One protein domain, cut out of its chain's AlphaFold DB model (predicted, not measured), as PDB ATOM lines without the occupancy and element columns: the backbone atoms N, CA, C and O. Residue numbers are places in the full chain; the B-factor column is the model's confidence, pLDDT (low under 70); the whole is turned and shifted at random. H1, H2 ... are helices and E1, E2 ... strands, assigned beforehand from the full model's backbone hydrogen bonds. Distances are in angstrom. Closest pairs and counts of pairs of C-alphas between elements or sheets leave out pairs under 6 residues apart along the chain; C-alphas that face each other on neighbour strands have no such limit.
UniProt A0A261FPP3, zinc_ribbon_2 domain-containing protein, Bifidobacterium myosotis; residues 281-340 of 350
ATOM      1  N   ALA A 281     261.123 209.734 199.716       74.62
ATOM      2  CA  ALA A 281     261.446 210.634 200.821       74.62
ATOM      3  C   ALA A 281     260.226 211.122 201.631       74.62
ATOM      4  O   ALA A 281     260.388 211.557 202.769       74.62
ATOM      5  N   ASP A 282     259.017 211.040 201.072       75.62
ATOM      6  CA  ASP A 282     257.776 211.497 201.708       75.62
ATOM      7  C   ASP A 282     257.103 210.399 202.557       75.62
ATOM      8  O   ASP A 282     256.093 210.653 203.220       75.62
ATOM      9  N   ALA A 283     257.634 209.170 202.546       74.81
ATOM     10  CA  ALA A 283     257.099 208.071 203.340       74.81
ATOM     11  C   ALA A 283     257.330 208.307 204.843       74.81
ATOM     12  O   ALA A 283     258.430 208.656 205.284       74.81
ATOM     13  N   LEU A 284     256.292 208.075 205.653       72.50
ATOM     14  CA  LEU A 284     256.410 208.113 207.113       72.50
ATOM     15  C   LEU A 284     257.471 207.101 207.567       72.50
ATOM     16  O   LEU A 284     257.396 205.928 207.210       72.50
ATOM     17  N   GLY A 285     258.457 207.577 208.329       77.19
ATOM     18  CA  GLY A 285     259.596 206.779 208.792       77.19
ATOM     19  C   GLY A 285     260.852 206.862 207.913       77.19
ATOM     20  O   GLY A 285     261.915 206.468 208.385       77.19
ATOM     21  N   TYR A 286     260.805 207.434 206.699       82.44
ATOM     22  CA  TYR A 286     261.989 207.516 205.822       82.44
ATOM     23  C   TYR A 286     263.155 208.257 206.475       82.44
ATOM     24  O   TYR A 286     264.243 207.709 206.624       82.44
ATOM     25  N   GLU A 287     262.921 209.487 206.929       86.12
ATOM     26  CA  GLU A 287     263.958 210.296 207.575       86.12
ATOM     27  C   GLU A 287     264.456 209.684 208.889       86.12
ATOM     28  O   GLU A 287     265.609 209.898 209.252       86.12
ATOM     29  N   GLN A 288     263.608 208.912 209.578       88.38
ATOM     30  CA  GLN A 288     263.995 208.206 210.795       88.38
ATOM     31  C   GLN A 288     264.906 207.019 210.480       88.38
ATOM     32  O   GLN A 288     265.830 206.788 211.241       88.38
ATOM     33  N   TYR A 289     264.686 206.302 209.371       88.19
ATOM     34  CA  TYR A 289     265.312 204.998 209.131       88.19
ATOM     35  C   TYR A 289     266.320 204.925 207.981       88.19
ATOM     36  O   TYR A 289     267.028 203.931 207.858       88.19
ATOM     37  N   LYS A 290     266.431 205.955 207.139       88.56
ATOM     38  CA  LYS A 290     267.267 205.929 205.920       88.56
ATOM     39  C   LYS A 290     268.753 205.622 206.146       88.56
ATOM     40  O   LYS A 290     269.388 205.095 205.231       88.56
ATOM     41  N   ASP A 291     269.275 205.947 207.329       91.50
ATOM     42  CA  ASP A 291     270.685 205.777 207.700       91.50
ATOM     43  C   ASP A 291     270.958 204.456 208.448       91.50
ATOM     44  O   ASP A 291     272.105 204.162 208.786       91.50
ATOM     45  N   TYR A 292     269.918 203.655 208.699       92.62
ATOM     46  CA  TYR A 292     270.018 202.363 209.372       92.62
ATOM     47  C   TYR A 292     270.129 201.210 208.374       92.62
ATOM     48  O   TYR A 292     269.923 201.378 207.166       92.62
ATOM     49  N   ASN A 293     270.435 200.019 208.891       91.56
ATOM     50  CA  ASN A 293     270.365 198.796 208.106       91.56
ATOM     51  C   ASN A 293     269.063 198.043 208.391       91.56
ATOM     52  O   ASN A 293     268.642 197.902 209.537       91.56
ATOM     53  N   CYS A 294     268.460 197.518 207.335       89.94
ATOM     54  CA  CYS A 294     267.204 196.791 207.369       89.94
ATOM     55  C   CYS A 294     267.384 195.384 206.799       89.94
ATOM     56  O   CYS A 294     268.220 195.152 205.918       89.94
ATOM     57  N   ALA A 295     266.572 194.443 207.279       87.75
ATOM     58  CA  ALA A 295     266.555 193.084 206.752       87.75
ATOM     59  C   ALA A 295     265.996 193.053 205.316       87.75
ATOM     60  O   ALA A 295     264.838 193.392 205.069       87.75
ATOM     61  N   ALA A 296     266.819 192.612 204.363       82.94
ATOM     62  CA  ALA A 296     266.434 192.430 202.967       82.94
ATOM     63  C   ALA A 296     265.743 191.072 202.766       82.94
ATOM     64  O   ALA A 296     266.390 190.047 202.502       82.94
ATOM     65  N   GLY A 297     264.416 191.060 202.904       76.81
ATOM     66  CA  GLY A 297     263.596 189.859 202.741       76.81
ATOM     67  C   GLY A 297     264.004 188.723 203.688       76.81
ATOM     68  O   GLY A 297     264.486 188.950 204.795       76.81
ATOM     69  N   ASN A 298     263.853 187.476 203.234       71.56
ATOM     70  CA  ASN A 298     264.126 186.282 204.048       71.56
ATOM     71  C   ASN A 298     265.617 185.914 204.149       71.56
ATOM     72  O   ASN A 298     265.966 184.935 204.804       71.56
ATOM     73  N   SER A 299     266.505 186.672 203.499       73.38
ATOM     74  CA  SER A 299     267.937 186.345 203.438       73.38
ATOM     75  C   SER A 299     268.674 186.576 204.762       73.38
ATOM     76  O   SER A 299     269.804 186.116 204.926       73.38
ATOM     77  N   GLY A 300     268.076 187.341 205.685       76.62
ATOM     78  CA  GLY A 300     268.737 187.820 206.902       76.62
ATOM     79  C   GLY A 300     269.885 188.800 206.632       76.62
ATOM     80  O   GLY A 300     270.578 189.205 207.563       76.62
ATOM     81  N   ARG A 301     270.114 189.183 205.370       84.62
ATOM     82  CA  ARG A 301     271.133 190.157 204.995       84.62
ATOM     83  C   ARG A 301     270.642 191.553 205.343       84.62
ATOM     84  O   ARG A 301     269.556 191.954 204.934       84.62
ATOM     85  N   LEU A 302     271.484 192.289 206.049       87.44
ATOM     86  CA  LEU A 302     271.279 193.701 206.310       87.44
ATOM     87  C   LEU A 302     271.788 194.528 205.129       87.44
ATOM     88  O   LEU A 302     272.930 194.354 204.689       87.44
ATOM     89  N   ILE A 303     270.934 195.402 204.606       90.62
ATOM     90  CA  ILE A 303     271.291 196.420 203.611       90.62
ATOM     91  C   ILE A 303     270.799 197.787 204.098       90.62
ATOM     92  O   ILE A 303     269.885 197.821 204.927       90.62
ATOM     93  N   PRO A 304     271.368 198.907 203.619       92.88
ATOM     94  CA  PRO A 304     270.867 200.228 203.976       92.88
ATOM     95  C   PRO A 304     269.367 200.314 203.700       92.88
ATOM     96  O   PRO A 304     268.919 199.973 202.604       92.88
ATOM     97  N   CYS A 305     268.579 200.773 204.672       89.56
ATOM     98  CA  CYS A 305     267.127 200.851 204.510       89.56
ATOM     99  C   CYS A 305     266.760 201.687 203.272       89.56
ATOM    100  O   CYS A 305     265.824 201.348 202.554       89.56
ATOM    101  N   SER A 306     267.552 202.724 202.963       88.06
ATOM    102  CA  SER A 306     267.441 203.553 201.752       88.06
ATOM    103  C   SER A 306     267.480 202.776 200.426       88.06
ATOM    104  O   SER A 306     266.824 203.202 199.478       88.06
ATOM    105  N   GLU A 307     268.175 201.637 200.348       89.06
ATOM    106  CA  GLU A 307     268.159 200.764 199.163       89.06
ATOM    107  C   GLU A 307     266.822 200.020 199.037       89.06
ATOM    108  O   GLU A 307     266.249 199.974 197.951       89.06
ATOM    109  N   ILE A 308     266.259 199.538 200.152       85.25
ATOM    110  CA  ILE A 308     264.918 198.922 200.174       85.25
ATOM    111  C   ILE A 308     263.857 199.932 199.710       85.25
ATOM    112  O   ILE A 308     262.955 199.584 198.949       85.25
ATOM    113  N   TYR A 309     263.990 201.204 200.108       79.94
ATOM    114  CA  TYR A 309     263.107 202.283 199.646       79.94
ATOM    115  C   TYR A 309     263.174 202.510 198.132       79.94
ATOM    116  O   TYR A 309     262.153 202.834 197.525       79.94
ATOM    117  N   ALA A 310     264.353 202.371 197.521       82.75
ATOM    118  CA  ALA A 310     264.501 202.532 196.079       82.75
ATOM    119  C   ALA A 310     263.790 201.403 195.310       82.75
ATOM    120  O   ALA A 310     263.158 201.672 194.288       82.75
ATOM    121  N   ASP A 311     263.832 200.178 195.842       81.19
ATOM    122  CA  ASP A 311     263.209 198.993 195.238       81.19
ATOM    123  C   ASP A 311     261.680 198.956 195.389       81.19
ATOM    124  O   ASP A 311     260.981 198.450 194.513       81.19
ATOM    125  N   MET A 312     261.128 199.516 196.470       74.94
ATOM    126  CA  MET A 312     259.681 199.479 196.744       74.94
ATOM    127  C   MET A 312     258.831 200.408 195.858       74.94
ATOM    128  O   MET A 312     257.601 200.330 195.887       74.94
ATOM    129  N   GLY A 313     259.468 201.240 195.028       71.81
ATOM    130  CA  GLY A 313     258.806 202.065 194.018       71.81
ATOM    131  C   GLY A 313     257.990 203.243 194.568       71.81
ATOM    132  O   GLY A 313     257.821 203.446 195.771       71.81
ATOM    133  N   THR A 314     257.476 204.074 193.658       67.50
ATOM    134  CA  THR A 314     256.612 205.217 193.994       67.50
ATOM    135  C   THR A 314     255.178 204.743 194.234       67.50
ATOM    136  O   THR A 314     254.585 204.139 193.341       67.50
ATOM    137  N   GLY A 315     254.591 205.045 195.397       68.00
ATOM    138  CA  GLY A 315     253.172 204.764 195.685       68.00
ATOM    139  C   GLY A 315     252.874 204.223 197.085       68.00
ATOM    140  O   GLY A 315     251.713 204.189 197.494       68.00
ATOM    141  N   MET A 316     253.898 203.842 197.849       69.50
ATOM    142  CA  MET A 316     253.731 203.396 199.233       69.50
ATOM    143  C   MET A 316     253.699 204.596 200.185       69.50
ATOM    144  O   MET A 316     254.668 205.338 200.303       69.50
ATOM    145  N   LYS A 317     252.564 204.796 200.869       65.25
ATOM    146  CA  LYS A 317     252.388 205.885 201.855       65.25
ATOM    147  C   LYS A 317     252.972 205.565 203.228       65.25
ATOM    148  O   LYS A 317     253.146 206.467 204.046       65.25
ATOM    149  N   TYR A 318     253.204 204.287 203.504       66.62
ATOM    150  CA  TYR A 318     253.598 203.819 204.816       66.62
ATOM    151  C   TYR A 318     254.539 202.640 204.676       66.62
ATOM    152  O   TYR A 318     254.241 201.703 203.935       66.62
ATOM    153  N   LEU A 319     255.660 202.706 205.384       66.75
ATOM    154  CA  LEU A 319     256.613 201.621 205.448       66.75
ATOM    155  C   LEU A 319     256.806 201.240 206.904       66.75
ATOM    156  O   LEU A 319     257.094 202.114 207.724       66.75
ATOM    157  N   PRO A 320     256.609 199.963 207.252       76.44
ATOM    158  CA  PRO A 320     256.549 199.592 208.643       76.44
ATOM    159  C   PRO A 320     257.959 199.291 209.148       76.44
ATOM    160  O   PRO A 320     258.250 198.169 209.526       76.44
ATOM    161  N   PHE A 321     258.883 200.246 209.074       80.94
ATOM    162  CA  PHE A 321     260.210 200.075 209.666       80.94
ATOM    163  C   PHE A 321     260.146 200.367 211.154       80.94
ATOM    164  O   PHE A 321     259.624 201.408 211.555       80.94
ATOM    165  N   GLY A 322     260.674 199.448 211.954       78.06
ATOM    166  CA  GLY A 322     260.558 199.544 213.400       78.06
ATOM    167  C   GLY A 322     259.149 199.202 213.878       78.06
ATOM    168  O   GLY A 322     258.128 199.368 213.196       78.06
ATOM    169  N   LYS A 323     259.092 198.654 215.082       82.00
ATOM    170  CA  LYS A 323     257.867 198.117 215.668       82.00
ATOM    171  C   LYS A 323     256.815 199.191 215.936       82.00
ATOM    172  O   LYS A 323     255.618 198.899 215.930       82.00
ATOM    173  N   GLU A 324     257.233 200.428 216.174       81.06
ATOM    174  CA  GLU A 324     256.342 201.562 216.397       81.06
ATOM    175  C   GLU A 324     255.616 202.017 215.128       81.06
ATOM    176  O   GLU A 324     254.563 202.645 215.239       81.06
ATOM    177  N   ASN A 325     256.122 201.645 213.946       77.69
ATOM    178  CA  ASN A 325     255.441 201.873 212.675       77.69
ATOM    179  C   ASN A 325     254.645 200.656 212.204       77.69
ATOM    180  O   ASN A 325     254.336 200.518 211.026       77.69
ATOM    181  N   ASN A 326     254.299 199.745 213.107       81.19
ATOM    182  CA  ASN A 326     253.398 198.658 212.784       81.19
ATOM    183  C   ASN A 326     251.940 199.143 212.888       81.19
ATOM    184  O   ASN A 326     251.504 199.508 213.987       81.19
ATOM    185  N   PRO A 327     251.149 199.130 211.797       76.19
ATOM    186  CA  PRO A 327     249.753 199.571 211.848       76.19
ATOM    187  C   PRO A 327     248.888 198.671 212.745       76.19
ATOM    188  O   PRO A 327     247.837 199.104 213.219       76.19
ATOM    189  N   ASP A 328     249.336 197.437 212.998       81.56
ATOM    190  CA  ASP A 328     248.725 196.513 213.945       81.56
ATOM    191  C   ASP A 328     249.765 196.019 214.967       81.56
ATOM    192  O   ASP A 328     250.465 195.034 214.717       81.56
ATOM    193  N   PRO A 329     249.845 196.628 216.165       77.00
ATOM    194  CA  PRO A 329     250.822 196.240 217.181       77.00
ATOM    195  C   PRO A 329     250.631 194.808 217.710       77.00
ATOM    196  O   PRO A 329     251.490 194.311 218.440       77.00
ATOM    197  N   SER A 330     249.522 194.135 217.376       79.94
ATOM    198  CA  SER A 330     249.297 192.727 217.713       79.94
ATOM    199  C   SER A 330     249.902 191.746 216.699       79.94
ATOM    200  O   SER A 330     250.080 190.571 217.029       79.94
ATOM    201  N   ASN A 331     250.277 192.215 215.504       79.06
ATOM    202  CA  ASN A 331     250.866 191.403 214.446       79.06
ATOM    203  C   ASN A 331     252.383 191.614 214.362       79.06
ATOM    204  O   ASN A 331     252.849 192.566 213.749       79.06
ATOM    205  N   THR A 332     253.184 190.691 214.890       75.19
ATOM    206  CA  THR A 332     254.657 190.794 214.857       75.19
ATOM    207  C   THR A 332     255.279 190.703 213.458       75.19
ATOM    208  O   THR A 332     256.476 190.918 213.337       75.19
ATOM    209  N   TYR A 333     254.502 190.390 212.418       76.94
ATOM    210  CA  TYR A 333     254.962 190.325 211.023       76.94
ATOM    211  C   TYR A 333     254.632 191.590 210.224       76.94
ATOM    212  O   TYR A 333     254.968 191.684 209.048       76.94
ATOM    213  N   GLY A 334     253.944 192.552 210.843       79.06
ATOM    214  CA  GLY A 334     253.522 193.786 210.190       79.06
ATOM    215  C   GLY A 334     254.626 194.826 210.022       79.06
ATOM    216  O   GLY A 334     254.305 195.906 209.542       79.06
ATOM    217  N   TYR A 335     255.871 194.535 210.423       84.62
ATOM    218  CA  TYR A 335     256.999 195.464 210.377       84.62
ATOM    219  C   TYR A 335     258.305 194.804 209.923       84.62
ATOM    220  O   TYR A 335     258.484 193.592 210.027       84.62
ATOM    221  N   ILE A 336     259.202 195.628 209.391       84.50
ATOM    222  CA  ILE A 336     260.558 195.285 208.991       84.50
ATOM    223  C   ILE A 336     261.473 195.664 210.160       84.50
ATOM    224  O   ILE A 336     261.518 196.843 210.533       84.50
ATOM    225  N   PRO A 337     262.190 194.696 210.752       85.56
ATOM    226  CA  PRO A 337     263.130 194.986 211.820       85.56
ATOM    227  C   PRO A 337     264.318 195.804 211.305       85.56
ATOM    228  O   PRO A 337     264.770 195.634 210.164       85.56
ATOM    229  N   VAL A 338     264.818 196.681 212.170       89.69
ATOM    230  CA  VAL A 338     265.895 197.634 211.890       89.69
ATOM    231  C   VAL A 338     267.019 197.412 212.896       89.69
ATOM    232  O   VAL A 338     266.751 197.152 214.056       89.69
ATOM    233  N   ASP A 339     268.265 197.506 212.443       90.06
ATOM    234  CA  ASP A 339     269.459 197.498 213.296       90.06
ATOM    235  C   ASP A 339     269.681 198.910 213.866       90.06
ATOM    236  O   ASP A 339     270.445 199.695 213.298       90.06
ATOM    237  N   GLU A 340     268.971 199.275 214.943       86.44
ATOM    238  CA  GLU A 340     268.980 200.646 215.490       86.44
ATOM    239  C   GLU A 340     270.320 201.047 216.131       86.44
ATOM    240  O   GLU A 340     270.594 202.228 216.361       86.44
TER     241      GLU A 340
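This is residues 281 to 340 of the 350 residues of the protein "zinc_ribbon_2 domain-containing protein" of Bifidobacterium myosotis (UniProt A0A261FPP3). With little regular structure, this is a small cluster of two short helices, H1 and H2, and a two-strand hairpin, E1 and E2; a long winding stretch, residues 312 to 340, loops away and returns, residues 338 to 339 pairing antiparallel with E1. The 60 printed residues hold H1, E1, E2, H2 in that order, class mixed, with 17 residues in named elements. The whole is compact, radius of gyration of the C-alphas 10.8 A, spans 28 by 26 by 18 A.

H1, residues 286 to 289, only just touches H2, residues 305 to 311, with 3 pairs of C-alphas within 8 A, closest Tyr 289 and Cys 305, 6.5 A. E1, residues 293 to 295, and E2, residues 302 to 304, form an antiparallel hairpin at 132 degrees; N 294 and O 303 are 2.8 A apart. H1 and E2 are apart. In H2 every O i to N i+4 pair is within hydrogen-bond range; H1 is too short for one.

H1 begins at C-alpha 286 (261.989, 207.516, 205.822) and measures 5.3 A, E1 7.0 A, E2 6.9 A. H2, 10.2 A, ends at C-alpha 311 (263.209, 198.993, 195.238).

The printed part has no cut. No link is long. Residues 314 to 319 have pLDDT under 70.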